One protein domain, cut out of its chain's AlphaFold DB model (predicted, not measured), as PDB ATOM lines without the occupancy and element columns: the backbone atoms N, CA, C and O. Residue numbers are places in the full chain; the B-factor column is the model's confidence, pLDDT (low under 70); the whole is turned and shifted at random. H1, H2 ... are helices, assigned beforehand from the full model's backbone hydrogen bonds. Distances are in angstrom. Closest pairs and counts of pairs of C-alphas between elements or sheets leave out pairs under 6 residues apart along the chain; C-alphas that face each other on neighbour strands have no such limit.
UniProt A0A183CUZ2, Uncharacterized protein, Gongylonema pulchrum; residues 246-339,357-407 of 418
ATOM      1  N   ARG A 246       8.603 -23.129  -6.668       88.19
ATOM      2  CA  ARG A 246       8.202 -24.463  -6.205       88.19
ATOM      3  C   ARG A 246       8.763 -25.564  -7.105       88.19
ATOM      4  O   ARG A 246       9.164 -26.614  -6.600       88.19
ATOM      5  N   GLY A 247       8.794 -25.332  -8.417       89.19
ATOM      6  CA  GLY A 247       9.462 -26.208  -9.381       89.19
ATOM      7  C   GLY A 247      10.963 -26.324  -9.110       89.19
ATOM      8  O   GLY A 247      11.475 -27.432  -8.946       89.19
ATOM      9  N   ASP A 248      11.644 -25.190  -8.964       90.69
ATOM     10  CA  ASP A 248      13.087 -25.135  -8.708       90.69
ATOM     11  C   ASP A 248      13.465 -25.758  -7.356       90.69
ATOM     12  O   ASP A 248      14.478 -26.446  -7.249       90.69
ATOM     13  N   ALA A 249      12.623 -25.618  -6.329       89.50
ATOM     14  CA  ALA A 249      12.825 -26.244  -5.026       89.50
ATOM     15  C   ALA A 249      12.819 -27.782  -5.111       89.50
ATOM     16  O   ALA A 249      13.603 -28.440  -4.425       89.50
ATOM     17  N   ARG A 250      11.985 -28.372  -5.982       91.00
ATOM     18  CA  ARG A 250      11.995 -29.827  -6.234       91.00
ATOM     19  C   ARG A 250      13.292 -30.266  -6.915       91.00
ATOM     20  O   ARG A 250      13.849 -31.297  -6.541       91.00
ATOM     21  N   LEU A 251      13.794 -29.483  -7.871       91.06
ATOM     22  CA  LEU A 251      15.093 -29.733  -8.506       91.06
ATOM     23  C   LEU A 251      16.246 -29.593  -7.500       91.06
ATOM     24  O   LEU A 251      17.159 -30.417  -7.492       91.06
ATOM     25  N   GLY A 252      16.173 -28.612  -6.598       90.44
ATOM     26  CA  GLY A 252      17.116 -28.452  -5.491       90.44
ATOM     27  C   GLY A 252      17.121 -29.654  -4.542       90.44
ATOM     28  O   GLY A 252      18.187 -30.153  -4.186       90.44
ATOM     29  N   ALA A 253      15.947 -30.188  -4.192       90.50
ATOM     30  CA  ALA A 253      15.842 -31.402  -3.382       90.50
ATOM     31  C   ALA A 253      16.475 -32.624  -4.075       90.50
ATOM     32  O   ALA A 253      17.185 -33.398  -3.429       90.50
ATOM     33  N   LEU A 254      16.280 -32.769  -5.392       93.44
ATOM     34  CA  LEU A 254      16.936 -33.812  -6.187       93.44
ATOM     35  C   LEU A 254      18.468 -33.666  -6.163       93.44
ATOM     36  O   LEU A 254      19.174 -34.663  -6.015       93.44
ATOM     37  N   ALA A 255      18.985 -32.439  -6.254       91.94
ATOM     38  CA  ALA A 255      20.419 -32.172  -6.172       91.94
ATOM     39  C   ALA A 255      21.003 -32.543  -4.795       91.94
ATOM     40  O   ALA A 255      22.045 -33.194  -4.729       91.94
ATOM     41  N   ILE A 256      20.313 -32.204  -3.702       90.75
ATOM     42  CA  ILE A 256      20.726 -32.577  -2.337       90.75
ATOM     43  C   ILE A 256      20.762 -34.104  -2.180       90.75
ATOM     44  O   ILE A 256      21.728 -34.644  -1.638       90.75
ATOM     45  N   LEU A 257      19.754 -34.815  -2.696       92.25
ATOM     46  CA  LEU A 257      19.728 -36.280  -2.682       92.25
ATOM     47  C   LEU A 257      20.933 -36.867  -3.425       92.25
ATOM     48  O   LEU A 257      21.582 -37.781  -2.918       92.25
ATOM     49  N   LEU A 258      21.266 -36.320  -4.597       93.62
ATOM     50  CA  LEU A 258      22.417 -36.750  -5.389       93.62
ATOM     51  C   LEU A 258      23.726 -36.578  -4.598       93.62
ATOM     52  O   LEU A 258      24.525 -37.513  -4.536       93.62
ATOM     53  N   VAL A 259      23.921 -35.442  -3.919       92.56
ATOM     54  CA  VAL A 259      25.095 -35.215  -3.054       92.56
ATOM     55  C   VAL A 259      25.182 -36.265  -1.944       92.56
ATOM     56  O   VAL A 259      26.246 -36.851  -1.745       92.56
ATOM     57  N   VAL A 260      24.071 -36.574  -1.266       90.94
ATOM     58  CA  VAL A 260      24.040 -37.620  -0.226       90.94
ATOM     59  C   VAL A 260      24.424 -38.990  -0.799       90.94
ATOM     60  O   VAL A 260      25.187 -39.721  -0.168       90.94
ATOM     61  N   VAL A 261      23.965 -39.326  -2.009       92.44
ATOM     62  CA  VAL A 261      24.347 -40.570  -2.699       92.44
ATOM     63  C   VAL A 261      25.844 -40.594  -3.029       92.44
ATOM     64  O   VAL A 261      26.494 -41.614  -2.805       92.44
ATOM     65  N   ILE A 262      26.428 -39.486  -3.497       92.50
ATOM     66  CA  ILE A 262      27.879 -39.402  -3.743       92.50
ATOM     67  C   ILE A 262      28.658 -39.595  -2.438       92.50
ATOM     68  O   ILE A 262      29.626 -40.359  -2.411       92.50
ATOM     69  N   VAL A 263      28.233 -38.954  -1.346       91.00
ATOM     70  CA  VAL A 263      28.857 -39.129  -0.024       91.00
ATOM     71  C   VAL A 263      28.755 -40.587   0.436       91.00
ATOM     72  O   VAL A 263      29.735 -41.134   0.948       91.00
ATOM     73  N   LEU A 264      27.619 -41.251   0.205       92.38
ATOM     74  CA  LEU A 264      27.433 -42.669   0.518       92.38
ATOM     75  C   LEU A 264      28.416 -43.558  -0.256       92.38
ATOM     76  O   LEU A 264      29.094 -44.390   0.348       92.38
ATOM     77  N   ILE A 265      28.541 -43.344  -1.571       92.31
ATOM     78  CA  ILE A 265      29.469 -44.092  -2.432       92.31
ATOM     79  C   ILE A 265      30.921 -43.852  -1.997       92.31
ATOM     80  O   ILE A 265      31.697 -44.797  -1.870       92.31
ATOM     81  N   TYR A 266      31.298 -42.599  -1.723       91.00
ATOM     82  CA  TYR A 266      32.664 -42.251  -1.337       91.00
ATOM     83  C   TYR A 266      33.059 -42.846   0.016       91.00
ATOM     84  O   TYR A 266      34.153 -43.403   0.169       91.00
ATOM     85  N   THR A 267      32.187 -42.712   1.017       88.25
ATOM     86  CA  THR A 267      32.464 -43.149   2.392       88.25
ATOM     87  C   THR A 267      32.340 -44.665   2.544       88.25
ATOM     88  O   THR A 267      33.052 -45.241   3.371       88.25
ATOM     89  N   ASN A 268      31.516 -45.312   1.707       87.94
ATOM     90  CA  ASN A 268      31.169 -46.734   1.756       87.94
ATOM     91  C   ASN A 268      30.653 -47.165   3.147       87.94
ATOM     92  O   ASN A 268      30.911 -48.274   3.615       87.94
ATOM     93  N   SER A 269      29.985 -46.247   3.856       89.62
ATOM     94  CA  SER A 269      29.451 -46.471   5.200       89.62
ATOM     95  C   SER A 269      28.140 -45.715   5.397       89.62
ATOM     96  O   SER A 269      28.131 -44.496   5.562       89.62
ATOM     97  N   PHE A 270      27.032 -46.459   5.443       90.75
ATOM     98  CA  PHE A 270      25.693 -45.895   5.632       90.75
ATOM     99  C   PHE A 270      25.558 -45.115   6.944       90.75
ATOM    100  O   PHE A 270      25.004 -44.020   6.953       90.75
ATOM    101  N   PHE A 271      26.104 -45.646   8.043       90.94
ATOM    102  CA  PHE A 271      26.022 -45.004   9.356       90.94
ATOM    103  C   PHE A 271      26.679 -43.619   9.357       90.94
ATOM    104  O   PHE A 271      26.088 -42.649   9.820       90.94
ATOM    105  N   PHE A 272      27.874 -43.506   8.772       88.69
ATOM    106  CA  PHE A 272      28.590 -42.236   8.702       88.69
ATOM    107  C   PHE A 272      27.857 -41.212   7.822       88.69
ATOM    108  O   PHE A 272      27.684 -40.063   8.229       88.69
ATOM    109  N   THR A 273      27.351 -41.629   6.654       91.50
ATOM    110  CA  THR A 273      26.533 -40.757   5.796       91.50
ATOM    111  C   THR A 273      25.246 -40.309   6.492       91.50
ATOM    112  O   THR A 273      24.884 -39.137   6.398       91.50
ATOM    113  N   PHE A 274      24.580 -41.200   7.232       92.25
ATOM    114  CA  PHE A 274      23.390 -40.867   8.014       92.25
ATOM    115  C   PHE A 274      23.689 -39.817   9.091       92.25
ATOM    116  O   PHE A 274      22.956 -38.835   9.195       92.25
ATOM    117  N   CYS A 275      24.787 -39.963   9.840       91.56
ATOM    118  CA  CYS A 275      25.204 -38.973  10.835       91.56
ATOM    119  C   CYS A 275      25.457 -37.590  10.212       91.56
ATOM    120  O   CYS A 275      25.017 -36.587  10.771       91.56
ATOM    121  N   ILE A 276      26.114 -37.525   9.047       90.69
ATOM    122  CA  ILE A 276      26.339 -36.256   8.333       90.69
ATOM    123  C   ILE A 276      25.012 -35.639   7.886       90.69
ATOM    124  O   ILE A 276      24.773 -34.457   8.129       90.69
ATOM    125  N   ALA A 277      24.136 -36.427   7.259       90.50
ATOM    126  CA  ALA A 277      22.846 -35.946   6.775       90.50
ATOM    127  C   ALA A 277      21.964 -35.432   7.926       90.50
ATOM    128  O   ALA A 277      21.421 -34.331   7.844       90.50
ATOM    129  N   ALA A 278      21.877 -36.183   9.029       91.50
ATOM    130  CA  ALA A 278      21.156 -35.769  10.228       91.50
ATOM    131  C   ALA A 278      21.756 -34.494  10.843       91.50
ATOM    132  O   ALA A 278      21.014 -33.582  11.202       91.50
ATOM    133  N   GLY A 279      23.088 -34.391  10.903       90.69
ATOM    134  CA  GLY A 279      23.784 -33.199  11.387       90.69
ATOM    135  C   GLY A 279      23.509 -31.954  10.538       90.69
ATOM    136  O   GLY A 279      23.285 -30.877  11.088       90.69
ATOM    137  N   LEU A 280      23.458 -32.089   9.208       90.31
ATOM    138  CA  LEU A 280      23.106 -30.988   8.301       90.31
ATOM    139  C   LEU A 280      21.654 -30.537   8.480       90.31
ATOM    140  O   LEU A 280      21.399 -29.340   8.602       90.31
ATOM    141  N   ILE A 281      20.709 -31.480   8.548       89.44
ATOM    142  CA  ILE A 281      19.284 -31.174   8.754       89.44
ATOM    143  C   ILE A 281      19.073 -30.481  10.102       89.44
ATOM    144  O   ILE A 281      18.382 -29.465  10.173       89.44
ATOM    145  N   LEU A 282      19.698 -30.990  11.167       90.88
ATOM    146  CA  LEU A 282      19.599 -30.401  12.500       90.88
ATOM    147  C   LEU A 282      20.226 -29.004  12.537       90.88
ATOM    148  O   LEU A 282      19.623 -28.088  13.091       90.88
ATOM    149  N   SER A 283      21.378 -28.808  11.889       90.56
ATOM    150  CA  SER A 283      22.017 -27.491  11.771       90.56
ATOM    151  C   SER A 283      21.097 -26.471  11.097       90.56
ATOM    152  O   SER A 283      20.975 -25.345  11.576       90.56
ATOM    153  N   ILE A 284      20.430 -26.864  10.010       88.81
ATOM    154  CA  ILE A 284      19.458 -26.023   9.308       88.81
ATOM    155  C   ILE A 284      18.246 -25.716  10.203       88.81
ATOM    156  O   ILE A 284      17.797 -24.571  10.265       88.81
ATOM    157  N   GLY A 285      17.729 -26.716  10.923       89.12
ATOM    158  CA  GLY A 285      16.599 -26.550  11.841       89.12
ATOM    159  C   GLY A 285      16.903 -25.588  12.993       89.12
ATOM    160  O   GLY A 285      16.104 -24.696  13.274       89.12
ATOM    161  N   VAL A 286      18.080 -25.712  13.613       90.56
ATOM    162  CA  VAL A 286      18.543 -24.793  14.667       90.56
ATOM    163  C   VAL A 286      18.712 -23.378  14.114       90.56
ATOM    164  O   VAL A 286      18.249 -22.423  14.735       90.56
ATOM    165  N   ALA A 287      19.294 -23.225  12.922       87.38
ATOM    166  CA  ALA A 287      19.422 -21.919  12.280       87.38
ATOM    167  C   ALA A 287      18.052 -21.272  12.004       87.38
ATOM    168  O   ALA A 287      17.867 -20.084  12.265       87.38
ATOM    169  N   PHE A 288      17.065 -22.049  11.547       86.50
ATOM    170  CA  PHE A 288      15.700 -21.563  11.328       86.50
ATOM    171  C   PHE A 288      14.982 -21.184  12.634       86.50
ATOM    172  O   PHE A 288      14.276 -20.175  12.686       86.50
ATOM    173  N   PHE A 289      15.181 -21.953  13.707       88.25
ATOM    174  CA  PHE A 289      14.647 -21.623  15.029       88.25
ATOM    175  C   PHE A 289      15.212 -20.294  15.539       88.25
ATOM    176  O   PHE A 289      14.461 -19.417  15.957       88.25
ATOM    177  N   ILE A 290      16.528 -20.106  15.438       86.81
ATOM    178  CA  ILE A 290      17.182 -18.856  15.833       86.81
ATOM    179  C   ILE A 290      16.681 -17.692  14.962       86.81
ATOM    180  O   ILE A 290      16.324 -16.637  15.485       86.81
ATOM    181  N   TYR A 291      16.568 -17.894  13.648       84.12
ATOM    182  CA  TYR A 291      16.042 -16.900  12.708       84.12
ATOM    183  C   TYR A 291      14.634 -16.407  13.072       84.12
ATOM    184  O   TYR A 291      14.367 -15.205  13.076       84.12
ATOM    185  N   THR A 292      13.729 -17.337  13.377       84.81
ATOM    186  CA  THR A 292      12.311 -17.028  13.606       84.81
ATOM    187  C   THR A 292      12.020 -16.592  15.038       84.81
ATOM    188  O   THR A 292      11.313 -15.607  15.235       84.81
ATOM    189  N   ILE A 293      12.565 -17.293  16.036       89.19
ATOM    190  CA  ILE A 293      12.231 -17.089  17.452       89.19
ATOM    191  C   ILE A 293      13.156 -16.073  18.118       89.19
ATOM    192  O   ILE A 293      12.669 -15.176  18.799       89.19
ATOM    193  N   VAL A 294      14.474 -16.185  17.925       88.19
ATOM    194  CA  VAL A 294      15.441 -15.302  18.604       88.19
ATOM    195  C   VAL A 294      15.475 -13.931  17.939       88.19
ATOM    196  O   VAL A 294      15.396 -12.912  18.620       88.19
ATOM    197  N   PHE A 295      15.550 -13.892  16.607       81.69
ATOM    198  CA  PHE A 295      15.577 -12.631  15.862       81.69
ATOM    199  C   PHE A 295      14.184 -12.070  15.536       81.69
ATOM    200  O   PHE A 295      14.084 -10.930  15.085       81.69
ATOM    201  N   GLY A 296      13.109 -12.836  15.765       81.56
ATOM    202  CA  GLY A 296      11.726 -12.371  15.600       81.56
ATOM    203  C   GLY A 296      11.334 -12.025  14.159       81.56
ATOM    204  O   GLY A 296      10.363 -11.297  13.935       81.56
ATOM    205  N   VAL A 297      12.085 -12.502  13.163       79.56
ATOM    206  CA  VAL A 297      11.875 -12.125  11.762       79.56
ATOM    207  C   VAL A 297      10.767 -12.985  11.155       79.56
ATOM    208  O   VAL A 297      10.953 -14.168  10.880       79.56
ATOM    209  N   LYS A 298       9.604 -12.375  10.904       74.88
ATOM    210  CA  LYS A 298       8.450 -13.041  10.263       74.88
ATOM    211  C   LYS A 298       8.580 -13.162   8.740       74.88
ATOM    212  O   LYS A 298       7.900 -13.975   8.125       74.88
ATOM    213  N   PHE A 299       9.433 -12.345   8.125       75.94
ATOM    214  CA  PHE A 299       9.652 -12.336   6.681       75.94
ATOM    215  C   PHE A 299      10.679 -13.405   6.286       75.94
ATOM    216  O   PHE A 299      11.803 -13.381   6.777       75.94
ATOM    217  N   PHE A 300      10.328 -14.323   5.384       77.88
ATOM    218  CA  PHE A 300      11.250 -15.336   4.861       77.88
ATOM    219  C   PHE A 300      11.524 -15.082   3.369       77.88
ATOM    220  O   PHE A 300      10.708 -15.459   2.526       77.88
ATOM    221  N   PRO A 301      12.641 -14.422   3.013       79.69
ATOM    222  CA  PRO A 301      12.979 -14.182   1.614       79.69
ATOM    223  C   PRO A 301      13.297 -15.490   0.883       79.69
ATOM    224  O   PRO A 301      13.996 -16.352   1.413       79.69
ATOM    225  N   PHE A 302      12.883 -15.600  -0.383       79.56
ATOM    226  CA  PHE A 302      13.185 -16.762  -1.235       79.56
ATOM    227  C   PHE A 302      14.694 -17.018  -1.398       79.56
ATOM    228  O   PHE A 302      15.102 -18.155  -1.619       79.56
ATOM    229  N   LEU A 303      15.539 -15.991  -1.233       81.62
ATOM    230  CA  LEU A 303      17.000 -16.135  -1.238       81.62
ATOM    231  C   LEU A 303      17.516 -17.077  -0.140       81.62
ATOM    232  O   LEU A 303      18.560 -17.698  -0.323       81.62
ATOM    233  N   ASN A 304      16.773 -17.258   0.956       83.94
ATOM    234  CA  ASN A 304      17.119 -18.248   1.977       83.94
ATOM    235  C   ASN A 304      17.099 -19.687   1.437       83.94
ATOM    236  O   ASN A 304      17.771 -20.553   1.988       83.94
ATOM    237  N   LEU A 305      16.383 -19.968   0.345       83.50
ATOM    238  CA  LEU A 305      16.438 -21.280  -0.305       83.50
ATOM    239  C   LEU A 305      17.811 -21.534  -0.946       83.50
ATOM    240  O   LEU A 305      18.307 -22.658  -0.905       83.50
ATOM    241  N   LEU A 306      18.467 -20.492  -1.475       84.88
ATOM    242  CA  LEU A 306      19.825 -20.594  -2.016       84.88
ATOM    243  C   LEU A 306      20.849 -20.868  -0.905       84.88
ATOM    244  O   LEU A 306      21.753 -21.684  -1.080       84.88
ATOM    245  N   ALA A 307      20.668 -20.231   0.254       83.56
ATOM    246  CA  ALA A 307      21.473 -20.481   1.445       83.56
ATOM    247  C   ALA A 307      21.457 -21.959   1.864       83.56
ATOM    248  O   ALA A 307      22.513 -22.513   2.168       83.56
ATOM    249  N   MET A 308      20.294 -22.619   1.818       83.12
ATOM    250  CA  MET A 308      20.188 -24.051   2.130       83.12
ATOM    251  C   MET A 308      21.045 -24.912   1.198       83.12
ATOM    252  O   MET A 308      21.762 -25.798   1.660       83.12
ATOM    253  N   ILE A 309      20.997 -24.638  -0.109       87.38
ATOM    254  CA  ILE A 309      21.780 -25.373  -1.112       87.38
ATOM    255  C   ILE A 309      23.281 -25.183  -0.859       87.38
ATOM    256  O   ILE A 309      24.046 -26.146  -0.900       87.38
ATOM    257  N   LEU A 310      23.701 -23.956  -0.542       87.19
ATOM    258  CA  LEU A 310      25.101 -23.645  -0.267       87.19
ATOM    259  C   LEU A 310      25.612 -24.333   1.005       87.19
ATOM    260  O   LEU A 310      26.713 -24.878   0.997       87.19
ATOM    261  N   VAL A 311      24.815 -24.361   2.078       87.06
ATOM    262  CA  VAL A 311      25.183 -25.049   3.327       87.06
ATOM    263  C   VAL A 311      25.408 -26.544   3.091       87.06
ATOM    264  O   VAL A 311      26.354 -27.108   3.642       87.06
ATOM    265  N   VAL A 312      24.590 -27.185   2.249       89.56
ATOM    266  CA  VAL A 312      24.786 -28.596   1.882       89.56
ATOM    267  C   VAL A 312      26.090 -28.793   1.105       89.56
ATOM    268  O   VAL A 312      26.807 -29.750   1.388       89.56
ATOM    269  N   ALA A 313      26.427 -27.892   0.177       88.31
ATOM    270  CA  ALA A 313      27.670 -27.975  -0.594       88.31
ATOM    271  C   ALA A 313      28.913 -27.866   0.308       88.31
ATOM    272  O   ALA A 313      29.728 -28.785   0.341       88.31
ATOM    273  N   VAL A 314      29.002 -26.806   1.121       89.56
ATOM    274  CA  VAL A 314      30.128 -26.606   2.053       89.56
ATOM    275  C   VAL A 314      30.201 -27.742   3.079       89.56
ATOM    276  O   VAL A 314      31.275 -28.233   3.413       89.56
ATOM    277  N   GLY A 315      29.050 -28.221   3.559       89.06
ATOM    278  CA  GLY A 315      29.004 -29.335   4.499       89.06
ATOM    279  C   GLY A 315      29.426 -30.685   3.921       89.06
ATOM    280  O   GLY A 315      29.966 -31.504   4.665       89.06
ATOM    281  N   ALA A 316      29.208 -30.921   2.626       89.88
ATOM    282  CA  ALA A 316      29.698 -32.114   1.945       89.88
ATOM    283  C   ALA A 316      31.223 -32.068   1.751       89.88
ATOM    284  O   ALA A 316      31.887 -33.083   1.963       89.88
ATOM    285  N   ASP A 317      31.782 -30.898   1.430       91.31
ATOM    286  CA  ASP A 317      33.233 -30.710   1.296       91.31
ATOM    287  C   ASP A 317      33.968 -31.034   2.603       91.31
ATOM    288  O   ASP A 317      34.929 -31.810   2.604       91.31
ATOM    289  N   ASP A 318      33.461 -30.536   3.735       90.38
ATOM    290  CA  ASP A 318      34.005 -30.867   5.055       90.38
ATOM    291  C   ASP A 318      33.906 -32.380   5.332       90.38
ATOM    292  O   ASP A 318      34.863 -33.006   5.790       90.38
ATOM    293  N   ALA A 319      32.786 -33.023   4.987       89.62
ATOM    294  CA  ALA A 319      32.638 -34.470   5.150       89.62
ATOM    295  C   ALA A 319      33.677 -35.273   4.341       89.62
ATOM    296  O   ALA A 319      34.228 -36.263   4.842       89.62
ATOM    297  N   PHE A 320      33.979 -34.849   3.109       90.75
ATOM    298  CA  PHE A 320      35.014 -35.475   2.286       90.75
ATOM    299  C   PHE A 320      36.413 -35.263   2.862       90.75
ATOM    300  O   PHE A 320      37.186 -36.224   2.948       90.75
ATOM    301  N   LEU A 321      36.723 -34.044   3.312       91.56
ATOM    302  CA  LEU A 321      38.005 -33.717   3.932       91.56
ATOM    303  C   LEU A 321      38.255 -34.565   5.187       91.56
ATOM    304  O   LEU A 321      39.342 -35.128   5.345       91.56
ATOM    305  N   PHE A 322      37.240 -34.720   6.045       90.62
ATOM    306  CA  PHE A 322      37.343 -35.558   7.240       90.62
ATOM    307  C   PHE A 322      37.674 -37.006   6.885       90.62
ATOM    308  O   PHE A 322      38.602 -37.604   7.432       90.62
ATOM    309  N   MET A 323      36.921 -37.576   5.943       90.69
ATOM    310  CA  MET A 323      37.064 -38.977   5.569       90.69
ATOM    311  C   MET A 323      38.407 -39.250   4.874       90.69
ATOM    312  O   MET A 323      38.996 -40.317   5.076       90.69
ATOM    313  N   TYR A 324      38.924 -38.292   4.101       91.31
ATOM    314  CA  TYR A 324      40.269 -38.360   3.535       91.31
ATOM    315  C   TYR A 324      41.339 -38.441   4.635       91.31
ATOM    316  O   TYR A 324      42.151 -39.373   4.635       91.31
ATOM    317  N   GLN A 325      41.293 -37.532   5.614       91.38
ATOM    318  CA  GLN A 325      42.248 -37.504   6.728       91.38
ATOM    319  C   GLN A 325      42.135 -38.755   7.603       91.38
ATOM    320  O   GLN A 325      43.146 -39.372   7.939       91.38
ATOM    321  N   TYR A 326      40.914 -39.206   7.892       90.00
ATOM    322  CA  TYR A 326      40.681 -40.444   8.631       90.00
ATOM    323  C   TYR A 326      41.274 -41.663   7.915       90.00
ATOM    324  O   TYR A 326      41.942 -42.481   8.542       90.00
ATOM    325  N   ARG A 327      41.098 -41.788   6.591       89.75
ATOM    326  CA  ARG A 327      41.696 -42.888   5.812       89.75
ATOM    327  C   ARG A 327      43.222 -42.848   5.822       89.75
ATOM    328  O   ARG A 327      43.831 -43.916   5.870       89.75
ATOM    329  N   LYS A 328      43.819 -41.655   5.779       90.38
ATOM    330  CA  LYS A 328      45.271 -41.463   5.863       90.38
ATOM    331  C   LYS A 328      45.805 -41.912   7.227       90.38
ATOM    332  O   LYS A 328      46.541 -42.890   7.289       90.38
ATOM    333  N   HIS A 329      45.318 -41.319   8.317       89.12
ATOM    334  CA  HIS A 329      45.771 -41.661   9.669       89.12
ATOM    335  C   HIS A 329      45.409 -43.091  10.087       89.12
ATOM    336  O   HIS A 329      46.125 -43.703  10.873       89.12
ATOM    337  N   LYS A 330      44.345 -43.687   9.531       88.19
ATOM    338  CA  LYS A 330      44.042 -45.113   9.724       88.19
ATOM    339  C   LYS A 330      45.113 -46.024   9.117       88.19
ATOM    340  O   LYS A 330      45.384 -47.075   9.696       88.19
ATOM    341  N   LYS A 331      45.695 -45.663   7.966       87.12
ATOM    342  CA  LYS A 331      46.812 -46.413   7.366       87.12
ATOM    343  C   LYS A 331      48.074 -46.251   8.207       87.12
ATOM    344  O   LYS A 331      48.641 -47.262   8.603       87.12
ATOM    345  N   ASP A 332      48.406 -45.020   8.582       85.00
ATOM    346  CA  ASP A 332      49.589 -44.715   9.398       85.00
ATOM    347  C   ASP A 332      49.509 -45.397  10.777       85.00
ATOM    348  O   ASP A 332      50.470 -46.000  11.249       85.00
ATOM    349  N   ALA A 333      48.329 -45.401  11.409       81.88
ATOM    350  CA  ALA A 333      48.092 -46.136  12.648       81.88
ATOM    351  C   ALA A 333      48.136 -47.658  12.439       81.88
ATOM    352  O   ALA A 333      48.571 -48.382  13.328       81.88
ATOM    353  N   SER A 334      47.699 -48.172  11.286       78.62
ATOM    354  CA  SER A 334      47.828 -49.600  10.975       78.62
ATOM    355  C   SER A 334      49.279 -50.031  10.795       78.62
ATOM    356  O   SER A 334      49.590 -51.169  11.124       78.62
ATOM    357  N   GLU A 335      50.144 -49.159  10.280       80.00
ATOM    358  CA  GLU A 335      51.580 -49.409  10.148       80.00
ATOM    359  C   GLU A 335      52.281 -49.289  11.506       80.00
ATOM    360  O   GLU A 335      52.951 -50.222  11.941       80.00
ATOM    361  N   LYS A 336      52.026 -48.199  12.241       76.50
ATOM    362  CA  LYS A 336      52.602 -47.930  13.568       76.50
ATOM    363  C   LYS A 336      52.231 -48.976  14.615       76.50
ATOM    364  O   LYS A 336      53.044 -49.298  15.474       76.50
ATOM    365  N   TRP A 337      51.000 -49.475  14.558       68.06
ATOM    366  CA  TRP A 337      50.519 -50.513  15.462       68.06
ATOM    367  C   TRP A 337      50.592 -51.909  14.848       68.06
ATOM    368  O   TRP A 337      50.204 -52.849  15.537       68.06
ATOM    369  N   SER A 338      51.069 -52.079  13.604       62.16
ATOM    370  CA  SER A 338      51.280 -53.418  13.035       62.16
ATOM    371  C   SER A 338      52.051 -54.271  14.046       62.16
ATOM    372  O   SER A 338      52.929 -53.732  14.727       62.16
ATOM    373  N   PRO A 339      51.701 -55.556  14.235       56.81
ATOM    374  CA  PRO A 339      52.458 -56.398  15.141       56.81
ATOM    375  C   PRO A 339      53.878 -56.475  14.584       56.81
ATOM    376  O   PRO A 339      54.146 -57.222  13.645       56.81
ATOM    377  N   GLU A 357      40.968 -58.819  24.163       75.88
ATOM    378  CA  GLU A 357      42.222 -58.095  23.915       75.88
ATOM    379  C   GLU A 357      42.342 -57.594  22.466       75.88
ATOM    380  O   GLU A 357      42.721 -56.444  22.227       75.88
ATOM    381  N   LEU A 358      41.948 -58.405  21.474       76.25
ATOM    382  CA  LEU A 358      41.945 -57.996  20.065       76.25
ATOM    383  C   LEU A 358      40.935 -56.868  19.795       76.25
ATOM    384  O   LEU A 358      41.208 -55.955  19.006       76.25
ATOM    385  N   LEU A 359      39.766 -56.913  20.441       79.12
ATOM    386  CA  LEU A 359      38.738 -55.881  20.319       79.12
ATOM    387  C   LEU A 359      39.183 -54.571  20.989       79.12
ATOM    388  O   LEU A 359      38.948 -53.488  20.439       79.12
ATOM    389  N   GLU A 360      39.872 -54.650  22.129       81.75
ATOM    390  CA  GLU A 360      40.451 -53.493  22.811       81.75
ATOM    391  C   GLU A 360      41.594 -52.868  21.998       81.75
ATOM    392  O   GLU A 360      41.630 -51.649  21.807       81.75
ATOM    393  N   TYR A 361      42.469 -53.693  21.419       78.00
ATOM    394  CA  TYR A 361      43.518 -53.246  20.509       78.00
ATOM    395  C   TYR A 361      42.931 -52.548  19.265       78.00
ATOM    396  O   TYR A 361      43.349 -51.439  18.909       78.00
ATOM    397  N   HIS A 362      41.893 -53.122  18.644       80.00
ATOM    398  CA  HIS A 362      41.181 -52.482  17.533       80.00
ATOM    399  C   HIS A 362      40.561 -51.142  17.934       80.00
ATOM    400  O   HIS A 362      40.660 -50.173  17.172       80.00
ATOM    401  N   ARG A 363      39.955 -51.060  19.127       83.50
ATOM    402  CA  ARG A 363      39.382 -49.822  19.662       83.50
ATOM    403  C   ARG A 363      40.457 -48.751  19.831       83.50
ATOM    404  O   ARG A 363      40.271 -47.645  19.329       83.50
ATOM    405  N   ARG A 364      41.590 -49.067  20.466       82.88
ATOM    406  CA  ARG A 364      42.701 -48.116  20.664       82.88
ATOM    407  C   ARG A 364      43.248 -47.602  19.334       82.88
ATOM    408  O   ARG A 364      43.447 -46.398  19.182       82.88
ATOM    409  N   ARG A 365      43.398 -48.483  18.338       81.69
ATOM    410  CA  ARG A 365      43.841 -48.099  16.990       81.69
ATOM    411  C   ARG A 365      42.866 -47.137  16.309       81.69
ATOM    412  O   ARG A 365      43.298 -46.156  15.709       81.69
ATOM    413  N   VAL A 366      41.559 -47.399  16.400       85.25
ATOM    414  CA  VAL A 366      40.521 -46.520  15.831       85.25
ATOM    415  C   VAL A 366      40.473 -45.179  16.558       85.25
ATOM    416  O   VAL A 366      40.414 -44.153  15.893       85.25
ATOM    417  N   VAL A 367      40.547 -45.169  17.891       87.25
ATOM    418  CA  VAL A 367      40.535 -43.935  18.695       87.25
ATOM    419  C   VAL A 367      41.753 -43.064  18.390       87.25
ATOM    420  O   VAL A 367      41.588 -41.871  18.158       87.25
ATOM    421  N   SER A 368      42.954 -43.649  18.313       85.12
ATOM    422  CA  SER A 368      44.172 -42.912  17.946       85.12
ATOM    423  C   SER A 368      44.060 -42.323  16.540       85.12
ATOM    424  O   SER A 368      44.269 -41.129  16.362       85.12
ATOM    425  N   ALA A 369      43.655 -43.131  15.552       86.00
ATOM    426  CA  ALA A 369      43.497 -42.659  14.177       86.00
ATOM    427  C   ALA A 369      42.420 -41.569  14.048       86.00
ATOM    428  O   ALA A 369      42.580 -40.639  13.261       86.00
ATOM    429  N   LEU A 370      41.327 -41.678  14.811       89.88
ATOM    430  CA  LEU A 370      40.251 -40.690  14.834       89.88
ATOM    431  C   LEU A 370      40.707 -39.378  15.478       89.88
ATOM    432  O   LEU A 370      40.438 -38.320  14.922       89.88
ATOM    433  N   SER A 371      41.401 -39.447  16.617       90.06
ATOM    434  CA  SER A 371      41.934 -38.278  17.324       90.06
ATOM    435  C   SER A 371      42.920 -37.503  16.451       90.06
ATOM    436  O   SER A 371      42.780 -36.291  16.287       90.06
ATOM    437  N   ASP A 372      43.871 -38.205  15.830       87.62
ATOM    438  CA  ASP A 372      44.869 -37.583  14.960       87.62
ATOM    439  C   ASP A 372      44.196 -36.961  13.729       87.62
ATOM    440  O   ASP A 372      44.411 -35.785  13.427       87.62
ATOM    441  N   ALA A 373      43.290 -37.697  13.074       89.44
ATOM    442  CA  ALA A 373      42.538 -37.183  11.932       89.44
ATOM    443  C   ALA A 373      41.690 -35.953  12.287       89.44
ATOM    444  O   ALA A 373      41.686 -34.985  11.528       89.44
ATOM    445  N   LEU A 374      40.999 -35.965  13.432       89.38
ATOM    446  CA  LEU A 374      40.180 -34.845  13.891       89.38
ATOM    447  C   LEU A 374      41.044 -33.624  14.211       89.38
ATOM    448  O   LEU A 374      40.697 -32.528  13.789       89.38
ATOM    449  N   SER A 375      42.189 -33.799  14.877       90.19
ATOM    450  CA  SER A 375      43.084 -32.685  15.220       90.19
ATOM    451  C   SER A 375      43.588 -31.928  13.984       90.19
ATOM    452  O   SER A 375      43.620 -30.699  13.974       90.19
ATOM    453  N   HIS A 376      43.898 -32.651  12.904       87.06
ATOM    454  CA  HIS A 376      44.337 -32.051  11.647       87.06
ATOM    455  C   HIS A 376      43.176 -31.515  10.805       87.06
ATOM    456  O   HIS A 376      43.309 -30.473  10.163       87.06
ATOM    457  N   ALA A 377      42.042 -32.218  10.774       91.25
ATOM    458  CA  ALA A 377      40.905 -31.835   9.945       91.25
ATOM    459  C   ALA A 377      40.103 -30.666  10.544       91.25
ATOM    460  O   ALA A 377      39.628 -29.815   9.795       91.25
ATOM    461  N   ALA A 378      40.005 -30.577  11.874       90.44
ATOM    462  CA  ALA A 378      39.230 -29.549  12.568       90.44
ATOM    463  C   ALA A 378      39.731 -28.131  12.272       90.44
ATOM    464  O   ALA A 378      38.918 -27.237  12.064       90.44
ATOM    465  N   VAL A 379      41.051 -27.922  12.192       90.62
ATOM    466  CA  VAL A 379      41.618 -26.602  11.863       90.62
ATOM    467  C   VAL A 379      41.206 -26.172  10.455       90.62
ATOM    468  O   VAL A 379      40.763 -25.044  10.260       90.62
ATOM    469  N   ALA A 380      41.298 -27.077   9.479       89.75
ATOM    470  CA  ALA A 380      40.923 -26.782   8.101       89.75
ATOM    471  C   ALA A 380      39.411 -26.520   7.959       89.75
ATOM    472  O   ALA A 380      39.033 -25.510   7.371       89.75
ATOM    473  N   MET A 381      38.564 -27.365   8.559       91.75
ATOM    474  CA  MET A 381      37.098 -27.208   8.551       91.75
ATOM    475  C   MET A 381      36.631 -25.947   9.280       91.75
ATOM    476  O   MET A 381      35.662 -25.300   8.882       91.75
ATOM    477  N   PHE A 382      37.306 -25.584  10.374       90.88
ATOM    478  CA  PHE A 382      36.992 -24.364  11.103       90.88
ATOM    479  C   PHE A 382      37.279 -23.136  10.245       90.88
ATOM    480  O   PHE A 382      36.436 -22.250  10.161       90.88
ATOM    481  N   VAL A 383      38.433 -23.097   9.572       91.12
ATOM    482  CA  VAL A 383      38.789 -21.976   8.695       91.12
ATOM    483  C   VAL A 383      37.788 -21.849   7.548       91.12
ATOM    484  O   VAL A 383      37.264 -20.755   7.353       91.12
ATOM    485  N   THR A 384      37.456 -22.937   6.845       88.56
ATOM    486  CA  THR A 384      36.492 -22.911   5.726       88.56
ATOM    487  C   THR A 384      35.102 -22.450   6.172       88.56
ATOM    488  O   THR A 384      34.504 -21.559   5.554       88.56
ATOM    489  N   SER A 385      34.598 -22.999   7.279       88.38
ATOM    490  CA  SER A 385      33.298 -22.622   7.843       88.38
ATOM    491  C   SER A 385      33.288 -21.178   8.352       88.38
ATOM    492  O   SER A 385      32.348 -20.437   8.062       88.38
ATOM    493  N   ALA A 386      34.334 -20.742   9.059       88.38
ATOM    494  CA  ALA A 386      34.437 -19.390   9.602       88.38
ATOM    495  C   ALA A 386      34.531 -18.339   8.493       88.38
ATOM    496  O   ALA A 386      33.807 -17.348   8.540       88.38
ATOM    497  N   THR A 387      35.352 -18.554   7.459       89.81
ATOM    498  CA  THR A 387      35.444 -17.606   6.336       89.81
ATOM    499  C   THR A 387      34.119 -17.485   5.590       89.81
ATOM    500  O   THR A 387      33.720 -16.378   5.227       89.81
ATOM    501  N   THR A 388      33.401 -18.600   5.421       86.62
ATOM    502  CA  THR A 388      32.076 -18.613   4.786       86.62
ATOM    503  C   THR A 388      31.056 -17.860   5.641       86.62
ATOM    504  O   THR A 388      30.360 -16.977   5.142       86.62
ATOM    505  N   ALA A 389      31.008 -18.140   6.946       83.94
ATOM    506  CA  ALA A 389      30.110 -17.469   7.880       83.94
ATOM    507  C   ALA A 389      30.388 -15.961   7.973       83.94
ATOM    508  O   ALA A 389      29.448 -15.174   7.933       83.94
ATOM    509  N   VAL A 390      31.656 -15.543   8.028       86.06
ATOM    510  CA  VAL A 390      32.050 -14.124   8.058       86.06
ATOM    511  C   VAL A 390      31.649 -13.411   6.768       86.06
ATOM    512  O   VAL A 390      31.123 -12.301   6.833       86.06
ATOM    513  N   ALA A 391      31.831 -14.044   5.604       83.25
ATOM    514  CA  ALA A 391      31.398 -13.477   4.329       83.25
ATOM    515  C   ALA A 391      29.875 -13.279   4.280       83.25
ATOM    516  O   ALA A 391      29.406 -12.231   3.834       83.25
ATOM    517  N   PHE A 392      29.096 -14.240   4.792       79.56
ATOM    518  CA  PHE A 392      27.659 -14.049   4.958       79.56
ATOM    519  C   PHE A 392      27.372 -12.919   5.942       79.56
ATOM    520  O   PHE A 392      26.683 -11.978   5.569       79.56
ATOM    521  N   PHE A 393      27.947 -12.945   7.143       79.94
ATOM    522  CA  PHE A 393      27.684 -11.965   8.197       79.94
ATOM    523  C   PHE A 393      28.035 -10.523   7.794       79.94
ATOM    524  O   PHE A 393      27.321  -9.591   8.159       79.94
ATOM    525  N   ALA A 394      29.066 -10.319   6.973       81.25
ATOM    526  CA  ALA A 394      29.420  -9.003   6.439       81.25
ATOM    527  C   ALA A 394      28.264  -8.346   5.656       81.25
ATOM    528  O   ALA A 394      28.106  -7.124   5.684       81.25
ATOM    529  N   ASN A 395      27.396  -9.142   5.024       75.00
ATOM    530  CA  ASN A 395      26.231  -8.633   4.297       75.00
ATOM    531  C   ASN A 395      25.126  -8.073   5.219       75.00
ATOM    532  O   ASN A 395      24.255  -7.350   4.734       75.00
ATOM    533  N   VAL A 396      25.169  -8.317   6.539       72.31
ATOM    534  CA  VAL A 396      24.236  -7.712   7.520       72.31
ATOM    535  C   VAL A 396      24.381  -6.186   7.584       72.31
ATOM    536  O   VAL A 396      23.425  -5.491   7.922       72.31
ATOM    537  N   VAL A 397      25.551  -5.652   7.214       77.56
ATOM    538  CA  VAL A 397      25.816  -4.203   7.145       77.56
ATOM    539  C   VAL A 397      25.049  -3.536   5.991       77.56
ATOM    540  O   VAL A 397      24.887  -2.315   5.965       77.56
ATOM    541  N   SER A 398      24.529  -4.319   5.039       79.00
ATOM    542  CA  SER A 398      23.739  -3.796   3.927       79.00
ATOM    543  C   SER A 398      22.421  -3.178   4.402       79.00
ATOM    544  O   SER A 398      21.682  -3.750   5.203       79.00
ATOM    545  N   LYS A 399      22.080  -2.017   3.830       68.62
ATOM    546  CA  LYS A 399      20.792  -1.336   4.058       68.62
ATOM    547  C   LYS A 399      19.613  -2.036   3.367       68.62
ATOM    548  O   LYS A 399      18.465  -1.679   3.607       68.62
ATOM    549  N   ILE A 400      19.877  -3.016   2.500       70.69
ATOM    550  CA  ILE A 400      18.847  -3.744   1.753       70.69
ATOM    551  C   ILE A 400      18.311  -4.882   2.628       70.69
ATOM    552  O   ILE A 400      19.021  -5.849   2.894       70.69
ATOM    553  N   MET A 401      17.037  -4.792   3.026       60.56
ATOM    554  CA  MET A 401      16.366  -5.763   3.910       60.56
ATOM    555  C   MET A 401      16.506  -7.207   3.417       60.56
ATOM    556  O   MET A 401      16.843  -8.100   4.187       60.56
ATOM    557  N   VAL A 402      16.322  -7.434   2.115       60.38
ATOM    558  CA  VAL A 402      16.425  -8.771   1.514       60.38
ATOM    559  C   VAL A 402      17.823  -9.370   1.698       60.38
ATOM    560  O   VAL A 402      17.916 -10.533   2.074       60.38
ATOM    561  N   LEU A 403      18.886  -8.578   1.517       60.19
ATOM    562  CA  LEU A 403      20.270  -9.025   1.721       60.19
ATOM    563  C   LEU A 403      20.602  -9.199   3.204       60.19
ATOM    564  O   LEU A 403      21.314 -10.123   3.577       60.19
ATOM    565  N   ARG A 404      20.051  -8.339   4.060       61.38
ATOM    566  CA  ARG A 404      20.254  -8.408   5.507       61.38
ATOM    567  C   ARG A 404      19.638  -9.670   6.117       61.38
ATOM    568  O   ARG A 404      20.249 -10.288   6.984       61.38
ATOM    569  N   TYR A 405      18.453 -10.073   5.656       62.72
ATOM    570  CA  TYR A 405      17.750 -11.252   6.173       62.72
ATOM    571  C   TYR A 405      18.093 -12.550   5.445       62.72
ATOM    572  O   TYR A 405      18.050 -13.602   6.078       62.72
ATOM    573  N   SER A 406      18.512 -12.500   4.170       55.22
ATOM    574  CA  SER A 406      18.955 -13.701   3.439       55.22
ATOM    575  C   SER A 406      20.176 -14.390   4.069       55.22
ATOM    576  O   SER A 406      20.505 -15.534   3.782       55.22
ATOM    577  N   VAL A 407      20.889 -13.641   4.904       54.62
ATOM    578  CA  VAL A 407      22.189 -13.964   5.499       54.62
ATOM    579  C   VAL A 407      22.067 -14.642   6.860       54.62
ATOM    580  O   VAL A 407      22.945 -15.395   7.284       54.62
TER     581      VAL A 407
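This is residues 246 to 339 and 357 to 407 of the 418 residues of an uncharacterized protein of Gongylonema pulchrum (UniProt A0A183CUZ2). H3 runs between H1 and the kinked H4, H2 slants away, and short H5 folds back beside the beginning of H3. H1, H2 and H3 make an up-and-down bundle, each running against the one before. The printed part, 145 residues with five named helices, is all helix and loose, with a radius of gyration of the C-alphas of 19.1 A, spanning 64 by 32 by 22 A.

H1, residues 246 to 267, begins at C-alpha (8.202, -24.463, -6.205). H2 is residues 270 to 294; H3, residues 303 to 336, measures 50.0 A; H4, residues 357 to 397, 58.8 A. H5, residues 401 to 406, ends at C-alpha (18.955, -13.701, 3.439).

H3, the hub, touches the other four. H3 and H4 run opposite ways at a shallow tilt of 30 degrees; their closest C-alphas, 326 and 373, are 5.0 A apart. In H4 32 of 37 O i to N i+4 pairs are within hydrogen-bond range, in the others every one.

The cut, residues 340 to 356, leaves 13.6 A between C-alphas; pLDDT is under 70 at residues 337 to 339, 399 and 401 to 407.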